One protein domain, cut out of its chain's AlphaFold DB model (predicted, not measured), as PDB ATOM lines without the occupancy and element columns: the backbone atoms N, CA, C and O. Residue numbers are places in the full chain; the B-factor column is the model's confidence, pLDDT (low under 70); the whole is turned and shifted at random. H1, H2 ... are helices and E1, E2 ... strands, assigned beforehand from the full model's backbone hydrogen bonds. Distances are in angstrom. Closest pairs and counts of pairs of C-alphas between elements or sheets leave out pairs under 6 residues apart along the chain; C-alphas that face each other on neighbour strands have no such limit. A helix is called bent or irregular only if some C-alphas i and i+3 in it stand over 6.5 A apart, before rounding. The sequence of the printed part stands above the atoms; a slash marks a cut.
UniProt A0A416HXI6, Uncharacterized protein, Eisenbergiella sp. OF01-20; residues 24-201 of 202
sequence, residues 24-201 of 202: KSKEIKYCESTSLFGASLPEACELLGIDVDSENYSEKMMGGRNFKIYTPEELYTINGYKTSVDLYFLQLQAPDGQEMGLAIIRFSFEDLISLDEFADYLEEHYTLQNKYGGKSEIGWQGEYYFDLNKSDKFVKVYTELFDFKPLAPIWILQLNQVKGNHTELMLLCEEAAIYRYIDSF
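Overview. This is residues 24 to 201 of the 202 residues of an uncharacterized protein of Eisenbergiella sp. OF01-20 (UniProt A0A416HXI6). One large, twisted sheet of nine strands makes a wall; H1, H2 and much of the stretch of residues 24 to 40 lie over one side of it, and the other side is bare of helices. At one end of the wall H4 continues from E9 at the sheet's level, and H3 packs on H4 beyond the sheet's edge. The printed part has 178 residues with four named helices and nine named strands, in the order H1 E1 E2 E3 E4 E5 H2 E6 E7 H3 E8 E9 H4. The sheet is branched at E4, its neighbour pairs are antiparallel, and the class is mixed, helices and strands. The whole is compact, with a radius of gyration of the C-alphas of 16.3 A and spans of 42 by 37 by 27 A.

Arrangement. Residues 24 to 40 hold no named element, but residues 26 to 27 make a short parallel pairing with residues 76 to 77 of E3, residues 76 to 78. H1, residues 41 to 48, only grazes the sheet with its residues 41 to 45; the C-alphas of Leu 41 and of Leu 102 in E5, residues 102 to 109, are 7.2 A apart. E1, residues 58 to 62, and E2, residues 65 to 70, form a hairpin, antiparallel with an angle of 147 degrees between their directions; within hydrogen-bond range are N 60 and O 67, 3.0 A apart, and N 67 and O 60, 2.9 A apart. E4, residues 81 to 90, has E2 and E3 on one side and E5 on the other side. Its pairing is staggered: residues 81 to 83 pair with E3, where N 78 and O 81 are 3.0 A apart, residues 83 to 89 with E5, where N 86 and O 106 are 2.8 A apart, and residues 87 to 90 with E2, where N 89 and O 68 are 2.8 A apart. E3, E4 and E5 are a meander, each strand the antiparallel neighbour of the one before. H2, residues 115 to 125, is on the sheet, with Leu 115 and Leu 175 of E8, residues 170 to 178, its closest C-alphas to that strand at 7.1 A. E6, residues 131 to 134, and E7, residues 137 to 144, form a hairpin, with N 132 and O 139 2.8 A apart. E8 has E7 on one side, with N 140 and O 173 2.8 A apart, and E9, residues 182 to 188, on the other side, with N 174 and O 186 2.8 A apart. E9 is also the neighbour of E5, with N 107 and O 185 2.8 A apart. H3, residues 148 to 162, is not on the sheet; with its residues 153 to 158 alone it touches H4, residues 190 to 199, at a steep tilt of 63 degrees, opposite ways, the closest C-alphas being those of Phe 154 and Tyr 195, 6.6 A apart. H4 is only just at the sheet's level, with a height over the sheet of 3.7 A, and its closest C-alphas to E5 are those of Glu 190 and Ala 103, 4.3 A apart. In H1 and H2 every O i to N i+4 pair is within hydrogen-bond range; in H3 9 of 11 are and in H4 5 of 6.

Along the chain. H1 begins at C-alpha 41, (-20.344, -43.450, 9.747). E4 is 27.6 A long, E8 23.3 A, E7 22.3 A, E5 20.6 A and E9 19.1 A. H3 is 20.5 A long and irregular, with C-alphas 149 and 152 7.7 A apart. H4 ends at C-alpha 199, (-9.336, -31.495, 2.324).

Size, cuts and confidence. The C-alphas of Lys 24 and Asp 152, the two farthest apart, are 47.3 A apart. The printed part has no cut, and the link from E4 to E5, 11 residues, is long. The mean pLDDT of the printed part is 82.1; 28 residues are under 70, among them residues 30 to 35, 93 to 99 and 143 to 149.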
ATOM      1  N   LYS A  24     -20.155 -66.568  15.767       52.75
ATOM      2  CA  LYS A  24     -18.712 -66.419  15.577       52.75
ATOM      3  C   LYS A  24     -18.456 -64.917  15.553       52.75
ATOM      4  O   LYS A  24     -18.963 -64.251  14.655       52.75
ATOM      5  N   SER A  25     -17.742 -64.412  16.550       60.56
ATOM      6  CA  SER A  25     -17.279 -63.031  16.562       60.56
ATOM      7  C   SER A  25     -16.539 -62.761  15.255       60.56
ATOM      8  O   SER A  25     -15.733 -63.587  14.809       60.56
ATOM      9  N   LYS A  26     -16.880 -61.655  14.596       78.75
ATOM     10  CA  LYS A  26     -16.205 -61.223  13.371       78.75
ATOM     11  C   LYS A  26     -14.891 -60.548  13.771       78.75
ATOM     12  O   LYS A  26     -14.876 -59.750  14.706       78.75
ATOM     13  N   GLU A  27     -13.803 -60.870  13.079       82.56
ATOM     14  CA  GLU A  27     -12.534 -60.164  13.280       82.56
ATOM     15  C   GLU A  27     -12.665 -58.748  12.716       82.56
ATOM     16  O   GLU A  27     -13.142 -58.570  11.590       82.56
ATOM     17  N   ILE A  28     -12.244 -57.753  13.491       81.50
ATOM     18  CA  ILE A  28     -12.212 -56.368  13.020       81.50
ATOM     19  C   ILE A  28     -11.155 -56.262  11.932       81.50
ATOM     20  O   ILE A  28     -10.014 -56.694  12.109       81.50
ATOM     21  N   LYS A  29     -11.527 -55.688  10.786       71.44
ATOM     22  CA  LYS A  29     -10.564 -55.473   9.711       71.44
ATOM     23  C   LYS A  29      -9.547 -54.437  10.160       71.44
ATOM     24  O   LYS A  29      -9.890 -53.315  10.528       71.44
ATOM     25  N   TYR A  30      -8.285 -54.836  10.102       63.53
ATOM     26  CA  TYR A  30      -7.173 -53.935  10.316       63.53
ATOM     27  C   TYR A  30      -7.214 -52.793   9.290       63.53
ATOM     28  O   TYR A  30      -7.356 -53.037   8.088       63.53
ATOM     29  N   CYS A  31      -7.106 -51.551   9.763       58.41
ATOM     30  CA  CYS A  31      -7.102 -50.373   8.910       58.41
ATOM     31  C   CYS A  31      -5.768 -49.634   9.064       58.41
ATOM     32  O   CYS A  31      -5.601 -48.820   9.968       58.41
ATOM     33  N   GLU A  32      -4.829 -49.894   8.150       56.41
ATOM     34  CA  GLU A  32      -3.619 -49.066   7.968       56.41
ATOM     35  C   GLU A  32      -3.949 -47.672   7.428       56.41
ATOM     36  O   GLU A  32      -3.080 -46.805   7.326       56.41
ATOM     37  N   SER A  33      -5.200 -47.459   7.012       55.97
ATOM     38  CA  SER A  33      -5.569 -46.245   6.321       55.97
ATOM     39  C   SER A  33      -5.765 -45.103   7.301       55.97
ATOM     40  O   SER A  33      -6.689 -45.062   8.114       55.97
ATOM     41  N   THR A  34      -4.936 -44.099   7.087       62.03
ATOM     42  CA  THR A  34      -5.092 -42.716   7.521       62.03
ATOM     43  C   THR A  34      -6.536 -42.208   7.304       62.03
ATOM     44  O   THR A  34      -7.082 -41.472   8.124       62.03
ATOM     45  N   SER A  35      -7.237 -42.712   6.280       69.00
ATOM     46  CA  SER A  35      -8.634 -42.371   5.981       69.00
ATOM     47  C   SER A  35      -9.681 -42.850   6.994       69.00
ATOM     48  O   SER A  35     -10.847 -42.508   6.814       69.00
ATOM     49  N   LEU A  36      -9.349 -43.676   7.989       82.19
ATOM     50  CA  LEU A  36     -10.333 -44.142   8.973       82.19
ATOM     51  C   LEU A  36     -10.806 -43.004   9.882       82.19
ATOM     52  O   LEU A  36     -12.006 -42.817  10.082       82.19
ATOM     53  N   PHE A  37      -9.872 -42.213  10.406       83.00
ATOM     54  CA  PHE A  37     -10.224 -41.074  11.242       83.00
ATOM     55  C   PHE A  37     -10.705 -39.905  10.379       83.00
ATOM     56  O   PHE A  37     -10.191 -39.626   9.295       83.00
ATOM     57  N   GLY A  38     -11.769 -39.257  10.839       81.81
ATOM     58  CA  GLY A  38     -12.547 -38.289  10.082       81.81
ATOM     59  C   GLY A  38     -13.526 -38.888   9.072       81.81
ATOM     60  O   GLY A  38     -14.263 -38.125   8.454       81.81
ATOM     61  N   ALA A  39     -13.576 -40.213   8.902       85.94
ATOM     62  CA  ALA A  39     -14.569 -40.863   8.047       85.94
ATOM     63  C   ALA A  39     -15.998 -40.619   8.535       85.94
ATOM     64  O   ALA A  39     -16.234 -40.476   9.734       85.94
ATOM     65  N   SER A  40     -16.953 -40.602   7.608       88.31
ATOM     66  CA  SER A  40     -18.380 -40.681   7.933       88.31
ATOM     67  C   SER A  40     -18.736 -42.058   8.513       88.31
ATOM     68  O   SER A  40     -17.972 -43.014   8.370       88.31
ATOM     69  N   LEU A  41     -19.903 -42.180   9.157       90.38
ATOM     70  CA  LEU A  41     -20.344 -43.450   9.747       90.38
ATOM     71  C   LEU A  41     -20.334 -44.617   8.738       90.38
ATOM     72  O   LEU A  41     -19.731 -45.641   9.056       90.38
ATOM     73  N   PRO A  42     -20.895 -44.485   7.516       90.56
ATOM     74  CA  PRO A  42     -20.874 -45.578   6.545       90.56
ATOM     75  C   PRO A  42     -19.457 -45.989   6.124       90.56
ATOM     76  O   PRO A  42     -19.158 -47.177   6.047       90.56
ATOM     77  N   GLU A  43     -18.571 -45.015   5.898       89.44
ATOM     78  CA  GLU A  43     -17.181 -45.270   5.502       89.44
ATOM     79  C   GLU A  43     -16.393 -45.966   6.622       89.44
ATOM     80  O   GLU A  43     -15.648 -46.909   6.364       89.44
ATOM     81  N   ALA A  44     -16.564 -45.527   7.874       89.94
ATOM     82  CA  ALA A  44     -15.925 -46.153   9.029       89.94
ATOM     83  C   ALA A  44     -16.373 -47.613   9.200       89.94
ATOM     84  O   ALA A  44     -15.538 -48.494   9.416       89.94
ATOM     85  N   CYS A  45     -17.676 -47.876   9.059       90.75
ATOM     86  CA  CYS A  45     -18.244 -49.220   9.123       90.75
ATOM     87  C   CYS A  45     -17.677 -50.140   8.035       90.75
ATOM     88  O   CYS A  45     -17.262 -51.263   8.328       90.75
ATOM     89  N   GLU A  46     -17.574 -49.652   6.795       89.75
ATOM     90  CA  GLU A  46     -16.980 -50.403   5.685       89.75
ATOM     91  C   GLU A  46     -15.505 -50.750   5.946       89.75
ATOM     92  O   GLU A  46     -15.101 -51.909   5.785       89.75
ATOM     93  N   LEU A  47     -14.713 -49.762   6.383       87.56
ATOM     94  CA  LEU A  47     -13.280 -49.915   6.648       87.56
ATOM     95  C   LEU A  47     -13.000 -50.910   7.779       87.56
ATOM     96  O   LEU A  47     -12.099 -51.739   7.653       87.56
ATOM     97  N   LEU A  48     -13.780 -50.848   8.858       87.44
ATOM     98  CA  LEU A  48     -13.635 -51.732  10.017       87.44
ATOM     99  C   LEU A  48     -14.311 -53.096   9.813       87.44
ATOM    100  O   LEU A  48     -14.006 -54.051  10.529       87.44
ATOM    101  N   GLY A  49     -15.202 -53.215   8.824       88.81
ATOM    102  CA  GLY A  49     -16.012 -54.411   8.607       88.81
ATOM    103  C   GLY A  49     -17.024 -54.652   9.729       88.81
ATOM    104  O   GLY A  49     -17.237 -55.805  10.108       88.81
ATOM    105  N   ILE A  50     -17.605 -53.577  10.264       89.62
ATOM    106  CA  ILE A  50     -18.584 -53.609  11.355       89.62
ATOM    107  C   ILE A  50     -19.929 -53.055  10.891       89.62
ATOM    108  O   ILE A  50     -19.983 -52.202  10.009       89.62
ATOM    109  N   ASP A  51     -21.000 -53.513  11.528       90.06
ATOM    110  CA  ASP A  51     -22.366 -53.067  11.262       90.06
ATOM    111  C   ASP A  51     -22.937 -52.348  12.494       90.06
ATOM    112  O   ASP A  51     -22.810 -52.831  13.623       90.06
ATOM    113  N   VAL A  52     -23.577 -51.196  12.278       91.56
ATOM    114  CA  VAL A  52     -24.266 -50.403  13.311       91.56
ATOM    115  C   VAL A  52     -25.612 -49.914  12.792       91.56
ATOM    116  O   VAL A  52     -25.768 -49.661  11.597       91.56
ATOM    117  N   ASP A  53     -26.571 -49.736  13.697       90.69
ATOM    118  CA  ASP A  53     -27.799 -49.000  13.405       90.69
ATOM    119  C   ASP A  53     -27.507 -47.492  13.463       90.69
ATOM    120  O   ASP A  53     -27.146 -46.953  14.512       90.69
ATOM    121  N   SER A  54     -27.645 -46.801  12.328       86.75
ATOM    122  CA  SER A  54     -27.363 -45.365  12.215       86.75
ATOM    123  C   SER A  54     -28.328 -44.482  13.009       86.75
ATOM    124  O   SER A  54     -28.000 -43.328  13.285       86.75
ATOM    125  N   GLU A  55     -29.498 -45.002  13.378       88.44
ATOM    126  CA  GLU A  55     -30.496 -44.283  14.174       88.44
ATOM    127  C   GLU A  55     -30.329 -44.525  15.680       88.44
ATOM    128  O   GLU A  55     -30.896 -43.795  16.495       88.44
ATOM    129  N   ASN A  56     -29.530 -45.522  16.067       91.38
ATOM    130  CA  ASN A  56     -29.322 -45.896  17.458       91.38
ATOM    131  C   ASN A  56     -27.934 -45.457  17.939       91.38
ATOM    132  O   ASN A  56     -26.943 -46.177  17.816       91.38
ATOM    133  N   TYR A  57     -27.877 -44.258  18.512       93.50
ATOM    134  CA  TYR A  57     -26.678 -43.727  19.149       93.50
ATOM    135  C   TYR A  57     -26.981 -43.189  20.541       93.50
ATOM    136  O   TYR A  57     -28.105 -42.800  20.865       93.50
ATOM    137  N   SER A  58     -25.941 -43.127  21.364       95.00
ATOM    138  CA  SER A  58     -25.958 -42.365  22.613       95.00
ATOM    139  C   SER A  58     -25.107 -41.106  22.486       95.00
ATOM    140  O   SER A  58     -24.271 -40.998  21.591       95.00
ATOM    141  N   GLU A  59     -25.318 -40.142  23.378       94.19
ATOM    142  CA  GLU A  59     -24.541 -38.906  23.410       94.19
ATOM    143  C   GLU A  59     -23.723 -38.805  24.691       94.19
ATOM    144  O   GLU A  59     -24.188 -39.165  25.779       94.19
ATOM    145  N   LYS A  60     -22.499 -38.285  24.579       92.94
ATOM    146  CA  LYS A  60     -21.636 -38.073  25.742       92.94
ATOM    147  C   LYS A  60     -20.719 -36.874  25.566       92.94
ATOM    148  O   LYS A  60     -20.095 -36.702  24.524       92.94
ATOM    149  N   MET A  61     -20.582 -36.097  26.637       90.00
ATOM    150  CA  MET A  61     -19.593 -35.028  26.733       90.00
ATOM    151  C   MET A  61     -18.281 -35.571  27.322       90.00
ATOM    152  O   MET A  61     -18.268 -36.101  28.436       90.00
ATOM    153  N   MET A  62     -17.175 -35.441  26.590       85.31
ATOM    154  CA  MET A  62     -15.831 -35.878  26.983       85.31
ATOM    155  C   MET A  62     -14.805 -34.815  26.586       85.31
ATOM    156  O   MET A  62     -14.846 -34.302  25.476       85.31
ATOM    157  N   GLY A  63     -13.911 -34.430  27.503       78.00
ATOM    158  CA  GLY A  63     -12.868 -33.435  27.201       78.00
ATOM    159  C   GLY A  63     -13.400 -32.067  26.738       78.00
ATOM    160  O   GLY A  63     -12.722 -31.372  25.992       78.00
ATOM    161  N   GLY A  64     -14.624 -31.697  27.139       80.00
ATOM    162  CA  GLY A  64     -15.294 -30.470  26.684       80.00
ATOM    163  C   GLY A  64     -15.932 -30.564  25.292       80.00
ATOM    164  O   GLY A  64     -16.367 -29.547  24.764       80.00
ATOM    165  N   ARG A  65     -15.999 -31.762  24.702       83.44
ATOM    166  CA  ARG A  65     -16.556 -32.024  23.370       83.44
ATOM    167  C   ARG A  65     -17.730 -32.989  23.467       83.44
ATOM    168  O   ARG A  65     -17.719 -33.884  24.309       83.44
ATOM    169  N   ASN A  66     -18.727 -32.812  22.608       88.38
ATOM    170  CA  ASN A  66     -19.872 -33.715  22.519       88.38
ATOM    171  C   ASN A  66     -19.638 -34.760  21.429       88.38
ATOM    172  O   ASN A  66     -19.128 -34.438  20.356       88.38
ATOM    173  N   PHE A  67     -20.037 -35.999  21.702       90.88
ATOM    174  CA  PHE A  67     -19.891 -37.120  20.782       90.88
ATOM    175  C   PHE A  67     -21.203 -37.876  20.612       90.88
ATOM    176  O   PHE A  67     -21.895 -38.116  21.604       90.88
ATOM    177  N   LYS A  68     -21.481 -38.318  19.379       93.31
ATOM    178  CA  LYS A  68     -22.371 -39.456  19.111       93.31
ATOM    179  C   LYS A  68     -21.565 -40.731  19.253       93.31
ATOM    180  O   LYS A  68     -20.463 -40.821  18.714       93.31
ATOM    181  N   ILE A  69     -22.121 -41.700  19.960       95.50
ATOM    182  CA  ILE A  69     -21.505 -42.999  20.182       95.50
ATOM    183  C   ILE A  69     -22.384 -44.055  19.534       95.50
ATOM    184  O   ILE A  69     -23.528 -44.248  19.954       95.50
ATOM    185  N   TYR A  70     -21.823 -44.728  18.535       95.31
ATOM    186  CA  TYR A  70     -22.433 -45.874  17.874       95.31
ATOM    187  C   TYR A  70     -21.803 -47.151  18.414       95.31
ATOM    188  O   TYR A  70     -20.585 -47.333  18.326       95.31
ATOM    189  N   THR A  71     -22.642 -48.027  18.954       94.56
ATOM    190  CA  THR A  71     -22.235 -49.310  19.527       94.56
ATOM    191  C   THR A  71     -22.872 -50.420  18.692       94.56
ATOM    192  O   THR A  71     -24.097 -50.556  18.716       94.56
ATOM    193  N   PRO A  72     -22.089 -51.204  17.929       92.12
ATOM    194  CA  PRO A  72     -22.586 -52.414  17.289       92.12
ATOM    195  C   PRO A  72     -23.248 -53.360  18.299       92.12
ATOM    196  O   PRO A  72     -22.751 -53.534  19.412       92.12
ATOM    197  N   GLU A  73     -24.331 -54.027  17.897       88.38
ATOM    198  CA  GLU A  73     -24.984 -55.041  18.741       88.38
ATOM    199  C   GLU A  73     -24.172 -56.344  18.830       88.38
ATOM    200  O   GLU A  73     -24.275 -57.090  19.806       88.38
ATOM    201  N   GLU A  74     -23.371 -56.637  17.802       87.44
ATOM    202  CA  GLU A  74     -22.526 -57.829  17.740       87.44
ATOM    203  C   GLU A  74     -21.190 -57.620  18.471       87.44
ATOM    204  O   GLU A  74     -20.627 -56.525  18.496       87.44
ATOM    205  N   LEU A  75     -20.646 -58.707  19.025       88.19
ATOM    206  CA  LEU A  75     -19.273 -58.743  19.531       88.19
ATOM    207  C   LEU A  75     -18.288 -59.054  18.405       88.19
ATOM    208  O   LEU A  75     -18.553 -59.882  17.527       88.19
ATOM    209  N   TYR A  76     -17.106 -58.462  18.509       90.50
ATOM    210  CA  TYR A  76     -16.021 -58.622  17.551       90.50
ATOM    211  C   TYR A  76     -14.791 -59.232  18.217       90.50
ATOM    212  O   TYR A  76     -14.752 -59.398  19.437       90.50
ATOM    213  N   THR A  77     -13.792 -59.594  17.417       89.75
ATOM    214  CA  THR A  77     -12.479 -60.012  17.915       89.75
ATOM    215  C   THR A  77     -11.348 -59.150  17.382       89.75
ATOM    216  O   THR A  77     -11.402 -58.660  16.254       89.75
ATOM    217  N   ILE A  78     -10.326 -58.989  18.224       86.50
ATOM    218  CA  ILE A  78      -9.002 -58.492  17.847       86.50
ATOM    219  C   ILE A  78      -7.986 -59.482  18.402       86.50
ATOM    220  O   ILE A  78      -7.959 -59.718  19.611       86.50
ATOM    221  N   ASN A  79      -7.167 -60.074  17.533       85.62
ATOM    222  CA  ASN A  79      -6.200 -61.108  17.919       85.62
ATOM    223  C   ASN A  79      -6.865 -62.276  18.680       85.62
ATOM    224  O   ASN A  79      -6.343 -62.789  19.669       85.62
ATOM    225  N   GLY A  80      -8.087 -62.644  18.282       86.25
ATOM    226  CA  GLY A  80      -8.877 -63.690  18.940       86.25
ATOM    227  C   GLY A  80      -9.499 -63.314  20.294       86.25
ATOM    228  O   GLY A  80     -10.300 -64.095  20.810       86.25
ATOM    229  N   TYR A  81      -9.210 -62.133  20.849       88.75
ATOM    230  CA  TYR A  81      -9.860 -61.640  22.064       88.75
ATOM    231  C   TYR A  81     -11.192 -60.991  21.733       88.75
ATOM    232  O   TYR A  81     -11.262 -60.106  20.880       88.75
ATOM    233  N   LYS A  82     -12.251 -61.413  22.426       91.25
ATOM    234  CA  LYS A  82     -13.582 -60.832  22.261       91.25
ATOM    235  C   LYS A  82     -13.631 -59.423  22.828       91.25
ATOM    236  O   LYS A  82     -13.152 -59.171  23.934       91.25
ATOM    237  N   THR A  83     -14.250 -58.528  22.077       91.19
ATOM    238  CA  THR A  83     -14.381 -57.122  22.428       91.19
ATOM    239  C   THR A  83     -15.720 -56.568  21.964       91.19
ATOM    240  O   THR A  83     -16.212 -56.909  20.883       91.19
ATOM    241  N   SER A  84     -16.293 -55.667  22.758       92.69
ATOM    242  CA  SER A  84     -17.258 -54.699  22.239       92.69
ATOM    243  C   SER A  84     -16.518 -53.536  21.578       92.69
ATOM    244  O   SER A  84     -15.333 -53.307  21.844       92.69
ATOM    245  N   VAL A  85     -17.206 -52.819  20.693       93.12
ATOM    246  CA  VAL A  85     -16.664 -51.676  19.951       93.12
ATOM    247  C   VAL A  85     -17.571 -50.479  20.186       93.12
ATOM    248  O   VAL A  85     -18.784 -50.617  20.137       93.12
ATOM    249  N   ASP A  86     -16.995 -49.303  20.385       95.06
ATOM    250  CA  ASP A  86     -17.720 -48.037  20.350       95.06
ATOM    251  C   ASP A  86     -17.031 -47.083  19.375       95.06
ATOM    252  O   ASP A  86     -15.812 -46.888  19.439       95.06
ATOM    253  N   LEU A  87     -17.822 -46.456  18.506       94.06
ATOM    254  CA  LEU A  87     -17.361 -45.446  17.560       94.06
ATOM    255  C   LEU A  87     -17.825 -44.063  18.009       94.06
ATOM    256  O   LEU A  87     -19.027 -43.817  18.106       94.06
ATOM    257  N   TYR A  88     -16.885 -43.152  18.246       93.25
ATOM    258  CA  TYR A  88     -17.167 -41.797  18.710       93.25
ATOM    259  C   TYR A  88     -17.023 -40.816  17.553       93.25
ATOM    260  O   TYR A  88     -15.923 -40.582  17.046       93.25
ATOM    261  N   PHE A  89     -18.144 -40.216  17.177       91.06
ATOM    262  CA  PHE A  89     -18.237 -39.186  16.152       91.06
ATOM    263  C   PHE A  89     -18.396 -37.834  16.814       91.06
ATOM    264  O   PHE A  89     -19.239 -37.653  17.696       91.06
ATOM    265  N   LEU A  90     -17.557 -36.891  16.410       87.31
ATOM    266  CA  LEU A  90     -17.509 -35.579  17.021       87.31
ATOM    267  C   LEU A  90     -18.724 -34.758  16.574       87.31
ATOM    268  O   LEU A  90     -18.890 -34.465  15.392       87.31
ATOM    269  N   GLN A  91     -19.567 -34.343  17.521       79.50
ATOM    270  CA  GLN A  91     -20.733 -33.496  17.252       79.50
ATOM    271  C   GLN A  91     -20.319 -32.033  17.088       79.50
ATOM    272  O   GLN A  91     -20.708 -31.150  17.852       79.50
ATOM    273  N   LEU A  92     -19.499 -31.776  16.080       73.62
ATOM    274  CA  LEU A  92     -19.245 -30.439  15.579       73.62
ATOM    275  C   LEU A  92     -19.912 -30.327  14.227       73.62
ATOM    276  O   LEU A  92     -19.712 -31.175  13.358       73.62
ATOM    277  N   GLN A  93     -20.691 -29.267  14.060       65.00
ATOM    278  CA  GLN A  93     -21.140 -28.875  12.740       65.00
ATOM    279  C   GLN A  93     -20.036 -28.052  12.100       65.00
ATOM    280  O   GLN A  93     -19.664 -26.987  12.599       65.00
ATOM    281  N   ALA A  94     -19.527 -28.542  10.977       61.69
ATOM    282  CA  ALA A  94     -18.877 -27.667  10.025       61.69
ATOM    283  C   ALA A  94     -19.832 -26.516   9.624       61.69
ATOM    284  O   ALA A  94     -21.053 -26.675   9.696       61.69
ATOM    285  N   PRO A  95     -19.312 -25.359   9.173       54.91
ATOM    286  CA  PRO A  95     -20.119 -24.235   8.685       54.91
ATOM    287  C   PRO A  95     -21.197 -24.572   7.635       54.91
ATOM    288  O   PRO A  95     -22.141 -23.804   7.465       54.91
ATOM    289  N   ASP A  96     -21.067 -25.694   6.928       58.72
ATOM    290  CA  ASP A  96     -22.014 -26.208   5.928       58.72
ATOM    291  C   ASP A  96     -22.998 -27.263   6.478       58.72
ATOM    292  O   ASP A  96     -23.835 -27.774   5.734       58.72
ATOM    293  N   GLY A  97     -22.940 -27.558   7.780       60.38
ATOM    294  CA  GLY A  97     -23.822 -28.493   8.476       60.38
ATOM    295  C   GLY A  97     -23.354 -29.949   8.471       60.38
ATOM    296  O   GLY A  97     -24.062 -30.796   9.015       60.38
ATOM    297  N   GLN A  98     -22.188 -30.263   7.892       61.81
ATOM    298  CA  GLN A  98     -21.640 -31.618   7.925       61.81
ATOM    299  C   GLN A  98     -21.152 -31.981   9.340       61.81
ATOM    300  O   GLN A  98     -20.485 -31.182  10.002       61.81
ATOM    301  N   GLU A  99     -21.475 -33.192   9.803       65.38
ATOM    302  CA  GLU A  99     -20.905 -33.734  11.040       65.38
ATOM    303  C   GLU A  99     -19.423 -34.054  10.841       65.38
ATOM    304  O   GLU A  99     -19.029 -34.695   9.862       65.38
ATOM    305  N   MET A 100     -18.600 -33.617  11.794       75.88
ATOM    306  CA  MET A 100     -17.206 -34.035  11.867       75.88
ATOM    307  C   MET A 100     -17.150 -35.552  12.119       75.88
ATOM    308  O   MET A 100     -17.842 -36.080  12.987       75.88
ATOM    309  N   GLY A 101     -16.359 -36.262  11.312       86.94
ATOM    310  CA  GLY A 101     -16.348 -37.726  11.280       86.94
ATOM    311  C   GLY A 101     -15.765 -38.416  12.523       86.94
ATOM    312  O   GLY A 101     -15.640 -37.842  13.605       86.94
ATOM    313  N   LEU A 102     -15.398 -39.685  12.352       89.06
ATOM    314  CA  LEU A 102     -14.888 -40.554  13.411       89.06
ATOM    315  C   LEU A 102     -13.643 -39.969  14.095       89.06
ATOM    316  O   LEU A 102     -12.645 -39.687  13.435       89.06
ATOM    317  N   ALA A 103     -13.678 -39.846  15.418       88.56
ATOM    318  CA  ALA A 103     -12.596 -39.268  16.218       88.56
ATOM    319  C   ALA A 103     -11.950 -40.281  17.171       88.56
ATOM    320  O   ALA A 103     -10.742 -40.222  17.407       88.56
ATOM    321  N   ILE A 104     -12.745 -41.204  17.723       90.44
ATOM    322  CA  ILE A 104     -12.279 -42.207  18.689       90.44
ATOM    323  C   ILE A 104     -12.885 -43.560  18.351       90.44
ATOM    324  O   ILE A 104     -14.071 -43.656  18.032       90.44
ATOM    325  N   ILE A 105     -12.084 -44.607  18.489       92.00
ATOM    326  CA  ILE A 105     -12.552 -45.989  18.520       92.00
ATOM    327  C   ILE A 105     -12.150 -46.567  19.864       92.00
ATOM    328  O   ILE A 105     -10.982 -46.492  20.250       92.00
ATOM    329  N   ARG A 106     -13.113 -47.144  20.578       94.00
ATOM    330  CA  ARG A 106     -12.856 -47.842  21.835       94.00
ATOM    331  C   ARG A 106     -13.226 -49.305  21.701       94.00
ATOM    332  O   ARG A 106     -14.363 -49.635  21.391       94.00
ATOM    333  N   PHE A 107     -12.275 -50.158  22.033       93.00
ATOM    334  CA  PHE A 107     -12.454 -51.589  22.191       93.00
ATOM    335  C   PHE A 107     -12.453 -51.915  23.680       93.00
ATOM    336  O   PHE A 107     -11.513 -51.542  24.383       93.00
ATOM    337  N   SER A 108     -13.506 -52.570  24.166       93.56
ATOM    338  CA  SER A 108     -13.581 -53.057  25.547       93.56
ATOM    339  C   SER A 108     -13.562 -54.579  25.539       93.56
ATOM    340  O   SER A 108     -14.533 -55.216  25.121       93.56
ATOM    341  N   PHE A 109     -12.450 -55.157  25.983       92.12
ATOM    342  CA  PHE A 109     -12.258 -56.602  25.986       92.12
ATOM    343  C   PHE A 109     -13.078 -57.258  27.097       92.12
ATOM    344  O   PHE A 109     -13.141 -56.738  28.212       92.12
ATOM    345  N   GLU A 110     -13.696 -58.404  26.797       89.50
ATOM    346  CA  GLU A 110     -14.491 -59.153  27.787       89.50
ATOM    347  C   GLU A 110     -13.618 -59.703  28.921       89.50
ATOM    348  O   GLU A 110     -14.041 -59.736  30.077       89.50
ATOM    349  N   ASP A 111     -12.391 -60.098  28.582       86.94
ATOM    350  CA  ASP A 111     -11.417 -60.661  29.506       86.94
ATOM    351  C   ASP A 111     -10.287 -59.666  29.805       86.94
ATOM    352  O   ASP A 111      -9.985 -58.745  29.037       86.94
ATOM    353  N   LEU A 112      -9.614 -59.871  30.939       88.12
ATOM    354  CA  LEU A 112      -8.374 -59.165  31.233       88.12
ATOM    355  C   LEU A 112      -7.261 -59.692  30.319       88.12
ATOM    356  O   LEU A 112      -6.964 -60.887  30.326       88.12
ATOM    357  N   ILE A 113      -6.620 -58.792  29.579       87.88
ATOM    358  CA  ILE A 113      -5.549 -59.123  28.642       87.88
ATOM    359  C   ILE A 113      -4.196 -58.752  29.256       87.88
ATOM    360  O   ILE A 113      -4.064 -57.765  29.992       87.88
ATOM    361  N   SER A 114      -3.179 -59.563  28.957       89.38
ATOM    362  CA  SER A 114      -1.785 -59.229  29.238       89.38
ATOM    363  C   SER A 114      -1.373 -58.005  28.421       89.38
ATOM    364  O   SER A 114      -1.369 -58.046  27.191       89.38
ATOM    365  N   LEU A 115      -1.034 -56.909  29.106       89.44
ATOM    366  CA  LEU A 115      -0.635 -55.668  28.441       89.44
ATOM    367  C   LEU A 115       0.604 -55.868  27.567       89.44
ATOM    368  O   LEU A 115       0.629 -55.358  26.455       89.44
ATOM    369  N   ASP A 116       1.588 -56.627  28.047       89.31
ATOM    370  CA  ASP A 116       2.840 -56.850  27.323       89.31
ATOM    371  C   ASP A 116       2.609 -57.707  26.066       89.31
ATOM    372  O   ASP A 116       2.985 -57.298  24.973       89.31
ATOM    373  N   GLU A 117       1.902 -58.839  26.184       89.62
ATOM    374  CA  GLU A 117       1.641 -59.732  25.036       89.62
ATOM    375  C   GLU A 117       0.795 -59.045  23.958       89.62
ATOM    376  O   GLU A 117       1.025 -59.214  22.760       89.62
ATOM    377  N   PHE A 118      -0.198 -58.254  24.371       90.31
ATOM    378  CA  PHE A 118      -1.041 -57.543  23.420       90.31
ATOM    379  C   PHE A 118      -0.332 -56.323  22.826       90.31
ATOM    380  O   PHE A 118      -0.568 -55.990  21.669       90.31
ATOM    381  N   ALA A 119       0.564 -55.677  23.575       89.50
ATOM    382  CA  ALA A 119       1.431 -54.637  23.034       89.50
ATOM    383  C   ALA A 119       2.381 -55.187  21.963       89.50
ATOM    384  O   ALA A 119       2.527 -54.541  20.930       89.50
ATOM    385  N   ASP A 120       2.957 -56.374  22.165       89.25
ATOM    386  CA  ASP A 120       3.790 -57.036  21.153       89.25
ATOM    387  C   ASP A 120       2.977 -57.315  19.878       89.25
ATOM    388  O   ASP A 120       3.409 -56.972  18.778       89.25
ATOM    389  N   TYR A 121       1.745 -57.826  20.018       87.50
ATOM    390  CA  TYR A 121       0.822 -57.974  18.887       87.50
ATOM    391  C   TYR A 121       0.583 -56.645  18.148       87.50
ATOM    392  O   TYR A 121       0.621 -56.607  16.917       87.50
ATOM    393  N   LEU A 122       0.348 -55.551  18.881       85.75
ATOM    394  CA  LEU A 122       0.143 -54.232  18.280       85.75
ATOM    395  C   LEU A 122       1.409 -53.734  17.564       85.75
ATOM    396  O   LEU A 122       1.300 -53.187  16.475       85.75
ATOM    397  N   GLU A 123       2.601 -53.941  18.119       85.00
ATOM    398  CA  GLU A 123       3.870 -53.532  17.497       85.00
ATOM    399  C   GLU A 123       4.229 -54.362  16.253       85.00
ATOM    400  O   GLU A 123       4.871 -53.846  15.340       85.00
ATOM    401  N   GLU A 124       3.786 -55.619  16.173       84.31
ATOM    402  CA  GLU A 124       3.935 -56.449  14.970       84.31
ATOM    403  C   GLU A 124       3.022 -56.005  13.821       84.31
ATOM    404  O   GLU A 124       3.374 -56.173  12.651       84.31
ATOM    405  N   HIS A 125       1.850 -55.453  14.147       79.06
ATOM    406  CA  HIS A 125       0.806 -55.165  13.165       79.06
ATOM    407  C   HIS A 125       0.638 -53.677  12.867       79.06
ATOM    408  O   HIS A 125       0.062 -53.354  11.840       79.06
ATOM    409  N   TYR A 126       1.128 -52.767  13.711       75.12
ATOM    410  CA  TYR A 126       0.994 -51.321  13.541       75.12
ATOM    411  C   TYR A 126       2.366 -50.644  13.481       75.12
ATOM    412  O   TYR A 126       3.300 -50.993  14.199       75.12
ATOM    413  N   THR A 127       2.475 -49.582  12.675       76.06
ATOM    414  CA  THR A 127       3.654 -48.702  12.712       76.06
ATOM    415  C   THR A 127       3.541 -47.763  13.911       76.06
ATOM    416  O   THR A 127       2.961 -46.679  13.817       76.06
ATOM    417  N   LEU A 128       4.065 -48.200  15.055       77.56
ATOM    418  CA  LEU A 128       3.970 -47.470  16.316       77.56
ATOM    419  C   LEU A 128       5.253 -46.704  16.632       77.56
ATOM    420  O   LEU A 128       6.364 -47.189  16.427       77.56
ATOM    421  N   GLN A 129       5.097 -45.494  17.166       79.56
ATOM    422  CA  GLN A 129       6.204 -44.643  17.592       79.56
ATOM    423  C   GLN A 129       5.938 -44.048  18.978       79.56
ATOM    424  O   GLN A 129       4.817 -44.082  19.482       79.56
ATOM    425  N   ASN A 130       6.990 -43.500  19.596       84.94
ATOM    426  CA  ASN A 130       6.911 -42.744  20.852       84.94
ATOM    427  C   ASN A 130       6.152 -43.491  21.965       84.94
ATOM    428  O   ASN A 130       5.206 -42.963  22.547       84.94
ATOM    429  N   LYS A 131       6.556 -44.738  22.241       88.69
ATOM    430  CA  LYS A 131       5.966 -45.566  23.301       88.69
ATOM    431  C   LYS A 131       6.100 -44.886  24.668       88.69
ATOM    432  O   LYS A 131       7.178 -44.412  25.029       88.69
ATOM    433  N   TYR A 132       5.027 -44.893  25.446       88.38
ATOM    434  CA  TYR A 132       4.967 -44.380  26.812       88.38
ATOM    435  C   TYR A 132       4.084 -45.275  27.695       88.38
ATOM    436  O   TYR A 132       3.406 -46.179  27.207       88.38
ATOM    437  N   GLY A 133       4.092 -45.031  29.008       88.00
ATOM    438  CA  GLY A 133       3.223 -45.724  29.964       88.00
ATOM    439  C   GLY A 133       3.972 -46.479  31.065       88.00
ATOM    440  O   GLY A 133       5.110 -46.153  31.411       88.00
ATOM    441  N   GLY A 134       3.298 -47.460  31.662       84.31
ATOM    442  CA  GLY A 134       3.761 -48.250  32.797       84.31
ATOM    443  C   GLY A 134       2.886 -49.482  33.057       84.31
ATOM    444  O   GLY A 134       2.333 -50.083  32.149       84.31
ATOM    445  N   LYS A 135       2.750 -49.887  34.326       84.06
ATOM    446  CA  LYS A 135       2.178 -51.202  34.691       84.06
ATOM    447  C   LYS A 135       0.705 -51.424  34.337       84.06
ATOM    448  O   LYS A 135       0.279 -52.569  34.305       84.06
ATOM    449  N   SER A 136      -0.075 -50.361  34.185       86.69
ATOM    450  CA  SER A 136      -1.516 -50.439  33.918       86.69
ATOM    451  C   SER A 136      -1.897 -49.832  32.575       86.69
ATOM    452  O   SER A 136      -3.075 -49.796  32.247       86.69
ATOM    453  N   GLU A 137      -0.928 -49.310  31.826       90.38
ATOM    454  CA  GLU A 137      -1.176 -48.552  30.609       90.38
ATOM    455  C   GLU A 137       0.046 -48.614  29.703       90.38
ATOM    456  O   GLU A 137       1.153 -48.313  30.146       90.38
ATOM    457  N   ILE A 138      -0.162 -48.932  28.433       90.81
ATOM    458  CA  ILE A 138       0.843 -48.792  27.385       90.81
ATOM    459  C   ILE A 138       0.227 -47.935  26.289       90.81
ATOM    460  O   ILE A 138      -0.879 -48.214  25.833       90.81
ATOM    461  N   GLY A 139       0.927 -46.884  25.882       89.00
ATOM    462  CA  GLY A 139       0.473 -46.000  24.821       89.00
ATOM    463  C   GLY A 139       1.561 -45.703  23.804       89.00
ATOM    464  O   GLY A 139       2.752 -45.840  24.083       89.00
ATOM    465  N   TRP A 140       1.133 -45.278  22.623       88.44
ATOM    466  CA  TRP A 140       1.987 -44.827  21.534       88.44
ATOM    467  C   TRP A 140       1.421 -43.539  20.972       88.44
ATOM    468  O   TRP A 140       0.210 -43.400  20.786       88.44
ATOM    469  N   GLN A 141       2.322 -42.605  20.701       82.31
ATOM    470  CA  GLN A 141       1.993 -41.336  20.087       82.31
ATOM    471  C   GLN A 141       2.539 -41.313  18.661       82.31
ATOM    472  O   GLN A 141       3.746 -41.399  18.425       82.31
ATOM    473  N   GLY A 142       1.631 -41.170  17.707       71.69
ATOM    474  CA  GLY A 142       1.955 -41.032  16.301       71.69
ATOM    475  C   GLY A 142       2.656 -39.734  15.937       71.69
ATOM    476  O   GLY A 142       2.576 -38.738  16.660       71.69
ATOM    477  N   GLU A 143       3.294 -39.734  14.767       68.50
ATOM    478  CA  GLU A 143       3.734 -38.496  14.127       68.50
ATOM    479  C   GLU A 143       2.547 -37.599  13.751       68.50
ATOM    480  O   GLU A 143       1.381 -38.006  13.726       68.50
ATOM    481  N   TYR A 144       2.882 -36.350  13.441       64.88
ATOM    482  CA  TYR A 144       1.947 -35.347  12.967       64.88
ATOM    483  C   TYR A 144       1.173 -35.831  11.742       64.88
ATOM    484  O   TYR A 144       1.748 -36.112  10.693       64.88
ATOM    485  N   TYR A 145      -0.151 -35.865  11.862       61.22
ATOM    486  CA  TYR A 145      -1.038 -36.361  10.810       61.22
ATOM    487  C   TYR A 145      -1.393 -35.295   9.742       61.22
ATOM    488  O   TYR A 145      -2.227 -35.515   8.870       61.22
ATOM    489  N   PHE A 146      -0.773 -34.112   9.783       65.88
ATOM    490  CA  PHE A 146      -1.112 -32.998   8.894       65.88
ATOM    491  C   PHE A 146       0.001 -32.673   7.904       65.88
ATOM    492  O   PHE A 146       1.179 -32.608   8.250       65.88
ATOM    493  N   ASP A 147      -0.400 -32.372   6.671       67.06
ATOM    494  CA  ASP A 147       0.454 -31.710   5.694       67.06
ATOM    495  C   ASP A 147       0.825 -30.315   6.216       67.06
ATOM    496  O   ASP A 147      -0.046 -29.474   6.468       67.06
ATOM    497  N   LEU A 148       2.128 -30.057   6.356       62.44
ATOM    498  CA  LEU A 148       2.661 -28.753   6.756       62.44
ATOM    499  C   LEU A 148       2.161 -27.625   5.840       62.44
ATOM    500  O   LEU A 148       1.966 -26.509   6.309       62.44
ATOM    501  N   ASN A 149       1.876 -27.903   4.564       68.75
ATOM    502  CA  ASN A 149       1.328 -26.908   3.637       68.75
ATOM    503  C   ASN A 149      -0.111 -26.492   3.980       68.75
ATOM    504  O   ASN A 149      -0.593 -25.468   3.497       68.75
ATOM    505  N   LYS A 150      -0.809 -27.279   4.803       71.44
ATOM    506  CA  LYS A 150      -2.194 -27.042   5.232       71.44
ATOM    507  C   LYS A 150      -2.286 -26.621   6.703       71.44
ATOM    508  O   LYS A 150      -3.393 -26.385   7.194       71.44
ATOM    509  N   SER A 151      -1.152 -26.477   7.399       77.94
ATOM    510  CA  SER A 151      -1.096 -26.235   8.845       77.94
ATOM    511  C   SER A 151      -1.822 -24.966   9.273       77.94
ATOM    512  O   SER A 151      -2.557 -24.984  10.253       77.94
ATOM    513  N   ASP A 152      -1.668 -23.873   8.526       82.31
ATOM    514  CA  ASP A 152      -2.262 -22.584   8.890       82.31
ATOM    515  C   ASP A 152      -3.787 -22.612   8.770       82.31
ATOM    516  O   ASP A 152      -4.493 -22.090   9.634       82.31
ATOM    517  N   LYS A 153      -4.309 -23.280   7.730       82.81
ATOM    518  CA  LYS A 153      -5.752 -23.495   7.555       82.81
ATOM    519  C   LYS A 153      -6.291 -24.405   8.659       82.81
ATOM    520  O   LYS A 153      -7.331 -24.092   9.228       82.81
ATOM    521  N   PHE A 154      -5.561 -25.466   9.006       82.62
ATOM    522  CA  PHE A 154      -5.906 -26.349  10.119       82.62
ATOM    523  C   PHE A 154      -5.965 -25.609  11.454       82.62
ATOM    524  O   PHE A 154      -7.000 -25.633  12.110       82.62
ATOM    525  N   VAL A 155      -4.902 -24.893  11.830       83.88
ATOM    526  CA  VAL A 155      -4.853 -24.125  13.082       83.88
ATOM    527  C   VAL A 155      -5.970 -23.087  13.123       83.88
ATOM    528  O   VAL A 155      -6.613 -22.943  14.157       83.88
ATOM    529  N   LYS A 156      -6.232 -22.397  12.007       84.88
ATOM    530  CA  LYS A 156      -7.319 -21.420  11.917       84.88
ATOM    531  C   LYS A 156      -8.683 -22.066  12.172       84.88
ATOM    532  O   LYS A 156      -9.371 -21.635  13.089       84.88
ATOM    533  N   VAL A 157      -9.051 -23.093  11.402       81.88
ATOM    534  CA  VAL A 157     -10.357 -23.767  11.533       81.88
ATOM    535  C   VAL A 157     -10.504 -24.394  12.917       81.88
ATOM    536  O   VAL A 157     -11.540 -24.241  13.552       81.88
ATOM    537  N   TYR A 158      -9.455 -25.045  13.423       82.69
ATOM    538  CA  TYR A 158      -9.455 -25.607  14.769       82.69
ATOM    539  C   TYR A 158      -9.715 -24.513  15.817       82.69
ATOM    540  O   TYR A 158     -10.607 -24.640  16.648       82.69
ATOM    541  N   THR A 159      -8.982 -23.400  15.780       85.56
ATOM    542  CA  THR A 159      -9.193 -22.317  16.749       85.56
ATOM    543  C   THR A 159     -10.563 -21.660  16.619       85.56
ATOM    544  O   THR A 159     -11.130 -21.295  17.639       85.56
ATOM    545  N   GLU A 160     -11.124 -21.556  15.415       84.75
ATOM    546  CA  GLU A 160     -12.492 -21.056  15.210       84.75
ATOM    547  C   GLU A 160     -13.561 -22.001  15.784       84.75
ATOM    548  O   GLU A 160     -14.580 -21.530  16.279       84.75
ATOM    549  N   LEU A 161     -13.340 -23.318  15.733       79.88
ATOM    550  CA  LEU A 161     -14.293 -24.311  16.240       79.88
ATOM    551  C   LEU A 161     -14.197 -24.527  17.753       79.88
ATOM    552  O   LEU A 161     -15.200 -24.860  18.382       79.88
ATOM    553  N   PHE A 162     -13.003 -24.382  18.331       79.44
ATOM    554  CA  PHE A 162     -12.740 -24.770  19.719       79.44
ATOM    555  C   PHE A 162     -12.283 -23.633  20.634       79.44
ATOM    556  O   PHE A 162     -12.085 -23.874  21.819       79.44
ATOM    557  N   ASP A 163     -12.077 -22.418  20.123       83.56
ATOM    558  CA  ASP A 163     -11.569 -21.257  20.872       83.56
ATOM    559  C   ASP A 163     -10.169 -21.444  21.502       83.56
ATOM    560  O   ASP A 163      -9.745 -20.681  22.374       83.56
ATOM    561  N   PHE A 164      -9.389 -22.431  21.044       82.75
ATOM    562  CA  PHE A 164      -7.981 -22.598  21.421       82.75
ATOM    563  C   PHE A 164      -7.134 -23.166  20.277       82.75
ATOM    564  O   PHE A 164      -7.641 -23.679  19.280       82.75
ATOM    565  N   LYS A 165      -5.806 -23.053  20.387       80.25
ATOM    566  CA  LYS A 165      -4.879 -23.624  19.399       80.25
ATOM    567  C   LYS A 165      -4.683 -25.122  19.645       80.25
ATOM    568  O   LYS A 165      -4.475 -25.492  20.799       80.25
ATOM    569  N   PRO A 166      -4.670 -25.962  18.600       74.44
ATOM    570  CA  PRO A 166      -4.476 -27.397  18.769       74.44
ATOM    571  C   PRO A 166      -3.117 -27.687  19.416       74.44
ATOM    572  O   PRO A 166      -2.092 -27.122  19.022       74.44
ATOM    573  N   LEU A 167      -3.102 -28.587  20.401       62.84
ATOM    574  CA  LEU A 167      -1.880 -29.118  21.000       62.84
ATOM    575  C   LEU A 167      -1.373 -30.255  20.111       62.84
ATOM    576  O   LEU A 167      -1.577 -31.403  20.458       62.84
ATOM    577  N   ALA A 168      -0.738 -29.927  18.979       63.78
ATOM    578  CA  ALA A 168      -0.099 -30.889  18.069       63.78
ATOM    579  C   ALA A 168      -1.024 -32.051  17.609       63.78
ATOM    580  O   ALA A 168      -1.169 -33.019  18.340       63.78
ATOM    581  N   PRO A 169      -1.598 -32.026  16.391       60.66
ATOM    582  CA  PRO A 169      -2.462 -33.110  15.897       60.66
ATOM    583  C   PRO A 169      -1.679 -34.427  15.768       60.66
ATOM    584  O   PRO A 169      -0.927 -34.645  14.813       60.66
ATOM    585  N   ILE A 170      -1.848 -35.281  16.766       69.25
ATOM    586  CA  ILE A 170      -1.194 -36.575  16.947       69.25
ATOM    587  C   ILE A 170      -2.299 -37.621  17.016       69.25
ATOM    588  O   ILE A 170      -3.387 -37.346  17.520       69.25
ATOM    589  N   TRP A 171      -2.033 -38.826  16.528       75.31
ATOM    590  CA  TRP A 171      -2.870 -39.956  16.909       75.31
ATOM    591  C   TRP A 171      -2.304 -40.601  18.168       75.31
ATOM    592  O   TRP A 171      -1.091 -40.595  18.403       75.31
ATOM    593  N   ILE A 172      -3.194 -41.147  18.984       82.19
ATOM    594  CA  ILE A 172      -2.843 -41.881  20.192       82.19
ATOM    595  C   ILE A 172      -3.462 -43.270  20.098       82.19
ATOM    596  O   ILE A 172      -4.663 -43.408  19.870       82.19
ATOM    597  N   LEU A 173      -2.634 -44.293  20.285       85.62
ATOM    598  CA  LEU A 173      -3.066 -45.662  20.548       85.62
ATOM    599  C   LEU A 173      -2.777 -45.948  22.016       85.62
ATOM    600  O   LEU A 173      -1.640 -45.783  22.447       85.62
ATOM    601  N   GLN A 174      -3.775 -46.365  22.783       89.25
ATOM    602  CA  GLN A 174      -3.636 -46.559  24.222       89.25
ATOM    603  C   GLN A 174      -4.318 -47.850  24.661       89.25
ATOM    604  O   GLN A 174      -5.526 -48.006  24.512       89.25
ATOM    605  N   LEU A 175      -3.542 -48.756  25.241       89.69
ATOM    606  CA  LEU A 175      -4.001 -49.969  25.899       89.69
ATOM    607  C   LEU A 175      -3.989 -49.739  27.414       89.69
ATOM    608  O   LEU A 175      -2.948 -49.421  27.985       89.69
ATOM    609  N   ASN A 176      -5.131 -49.887  28.077       91.25
ATOM    610  CA  ASN A 176      -5.298 -49.557  29.491       91.25
ATOM    611  C   ASN A 176      -6.025 -50.674  30.247       91.25
ATOM    612  O   ASN A 176      -7.047 -51.188  29.796       91.25
ATOM    613  N   GLN A 177      -5.536 -51.012  31.437       87.56
ATOM    614  CA  GLN A 177      -6.259 -51.842  32.394       87.56
ATOM    615  C   GLN A 177      -7.117 -50.965  33.306       87.56
ATOM    616  O   GLN A 177      -6.636 -50.325  34.249       87.56
ATOM    617  N   VAL A 178      -8.429 -50.997  33.084       81.81
ATOM    618  CA  VAL A 178      -9.393 -50.267  33.906       81.81
ATOM    619  C   VAL A 178      -9.525 -50.970  35.256       81.81
ATOM    620  O   VAL A 178     -10.284 -51.922  35.391       81.81
ATOM    621  N   LYS A 179      -8.737 -50.526  36.250       73.25
ATOM    622  CA  LYS A 179      -8.707 -50.984  37.662       73.25
ATOM    623  C   LYS A 179      -9.227 -52.419  37.897       73.25
ATOM    624  O   LYS A 179     -10.134 -52.628  38.698       73.25
ATOM    625  N   GLY A 180      -8.621 -53.398  37.223       63.66
ATOM    626  CA  GLY A 180      -8.875 -54.827  37.433       63.66
ATOM    627  C   GLY A 180     -10.229 -55.362  36.951       63.66
ATOM    628  O   GLY A 180     -10.539 -56.507  37.259       63.66
ATOM    629  N   ASN A 181     -11.018 -54.571  36.220       76.12
ATOM    630  CA  ASN A 181     -12.295 -55.011  35.659       76.12
ATOM    631  C   ASN A 181     -12.112 -55.590  34.257       76.12
ATOM    632  O   ASN A 181     -12.496 -56.725  34.002       76.12
ATOM    633  N   HIS A 182     -11.511 -54.807  33.364       83.25
ATOM    634  CA  HIS A 182     -11.358 -55.150  31.956       83.25
ATOM    635  C   HIS A 182     -10.195 -54.378  31.334       83.25
ATOM    636  O   HIS A 182      -9.638 -53.453  31.938       83.25
ATOM    637  N   THR A 183      -9.810 -54.786  30.127       91.38
ATOM    638  CA  THR A 183      -8.817 -54.070  29.316       91.38
ATOM    639  C   THR A 183      -9.543 -53.243  28.263       91.38
ATOM    640  O   THR A 183     -10.535 -53.696  27.694       91.38
ATOM    641  N   GLU A 184      -9.056 -52.038  27.997       93.44
ATOM    642  CA  GLU A 184      -9.540 -51.184  26.915       93.44
ATOM    643  C   GLU A 184      -8.394 -50.869  25.959       93.44
ATOM    644  O   GLU A 184      -7.299 -50.517  26.396       93.44
ATOM    645  N   LEU A 185      -8.658 -50.966  24.658       91.56
ATOM    646  CA  LEU A 185      -7.811 -50.383  23.625       91.56
ATOM    647  C   LEU A 185      -8.545 -49.178  23.040       91.56
ATOM    648  O   LEU A 185      -9.668 -49.298  22.557       91.56
ATOM    649  N   MET A 186      -7.911 -48.015  23.074       91.12
ATOM    650  CA  MET A 186      -8.437 -46.780  22.510       91.12
ATOM    651  C   MET A 186      -7.537 -46.295  21.387       91.12
ATOM    652  O   MET A 186      -6.319 -46.221  21.545       91.12
ATOM    653  N   LEU A 187      -8.153 -45.938  20.266       88.31
ATOM    654  CA  LEU A 187      -7.512 -45.212  19.182       88.31
ATOM    655  C   LEU A 187      -8.157 -43.832  19.099       88.31
ATOM    656  O   LEU A 187      -9.377 -43.733  18.976       88.31
ATOM    657  N   LEU A 188      -7.344 -42.785  19.158       86.44
ATOM    658  CA  LEU A 188      -7.773 -41.394  19.222       86.44
ATOM    659  C   LEU A 188      -7.076 -40.586  18.128       86.44
ATOM    660  O   LEU A 188      -5.849 -40.576  18.057       86.44
ATOM    661  N   CYS A 189      -7.851 -39.867  17.321       83.12
ATOM    662  CA  CYS A 189      -7.344 -38.829  16.428       83.12
ATOM    663  C   CYS A 189      -8.460 -37.818  16.134       83.12
ATOM    664  O   CYS A 189      -9.104 -37.848  15.085       83.12
ATOM    665  N   GLU A 190      -8.737 -36.931  17.088       77.38
ATOM    666  CA  GLU A 190      -9.864 -35.994  16.979       77.38
ATOM    667  C   GLU A 190      -9.642 -34.971  15.857       77.38
ATOM    668  O   GLU A 190     -10.569 -34.549  15.167       77.38
ATOM    669  N   GLU A 191      -8.384 -34.606  15.640       78.25
ATOM    670  CA  GLU A 191      -7.943 -33.634  14.654       78.25
ATOM    671  C   GLU A 191      -8.112 -34.121  13.209       78.25
ATOM    672  O   GLU A 191      -8.257 -33.297  12.300       78.25
ATOM    673  N   ALA A 192      -8.152 -35.436  12.977       76.00
ATOM    674  CA  ALA A 192      -8.330 -35.999  11.639       76.00
ATOM    675  C   ALA A 192      -9.691 -35.649  11.023       76.00
ATOM    676  O   ALA A 192      -9.776 -35.441   9.813       76.00
ATOM    677  N   ALA A 193     -10.742 -35.505  11.837       75.31
ATOM    678  CA  ALA A 193     -12.055 -35.087  11.350       75.31
ATOM    679  C   ALA A 193     -12.024 -33.681  10.727       75.31
ATOM    680  O   ALA A 193     -12.548 -33.460   9.637       75.31
ATOM    681  N   ILE A 194     -11.316 -32.754  11.371       78.00
ATOM    682  CA  ILE A 194     -11.141 -31.376  10.891       78.00
ATOM    683  C   ILE A 194     -10.235 -31.353   9.662       78.00
ATOM    684  O   ILE A 194     -10.468 -30.598   8.719       78.00
ATOM    685  N   TYR A 195      -9.195 -32.184   9.661       75.38
ATOM    686  CA  TYR A 195      -8.275 -32.275   8.538       75.38
ATOM    687  C   TYR A 195      -8.980 -32.773   7.269       75.38
ATOM    688  O   TYR A 195      -8.841 -32.171   6.205       75.38
ATOM    689  N   ARG A 196      -9.825 -33.804   7.385       75.06
ATOM    690  CA  ARG A 196     -10.617 -34.310   6.259       75.06
ATOM    691  C   ARG A 196     -11.650 -33.295   5.769       75.06
ATOM    692  O   ARG A 196     -11.841 -33.168   4.562       75.06
ATOM    693  N   TYR A 197     -12.261 -32.533   6.679       75.88
ATOM    694  CA  TYR A 197     -13.099 -31.391   6.311       75.88
ATOM    695  C   TYR A 197     -12.312 -30.354   5.499       75.88
ATOM    696  O   TYR A 197     -12.779 -29.877   4.478       75.88
ATOM    697  N   ILE A 198     -11.083 -30.021   5.894       75.38
ATOM    698  CA  ILE A 198     -10.251 -29.060   5.155       75.38
ATOM    699  C   ILE A 198      -9.902 -29.544   3.744       75.38
ATOM    700  O   ILE A 198      -9.831 -28.709   2.830       75.38
ATOM    701  N   ASP A 199      -9.681 -30.848   3.589       73.75
ATOM    702  CA  ASP A 199      -9.336 -31.495   2.324       73.75
ATOM    703  C   ASP A 199     -10.489 -31.528   1.321       73.75
ATOM    704  O   ASP A 199     -10.220 -31.508   0.125       73.75
ATOM    705  N   SER A 200     -11.751 -31.488   1.764       70.25
ATOM    706  CA  SER A 200     -12.906 -31.478   0.854       70.25
ATOM    707  C   SER A 200     -13.077 -30.170   0.062       70.25
ATOM    708  O   SER A 200     -13.831 -30.137  -0.908       70.25
ATOM    709  N   PHE A 201     -12.381 -29.092   0.449       65.69
ATOM    710  CA  PHE A 201     -12.441 -27.782  -0.222       65.69
ATOM    711  C   PHE A 201     -11.364 -27.558  -1.291       65.69
ATOM    712  O   PHE A 201     -11.326 -26.468  -1.869       65.69
TER     713      PHE A 201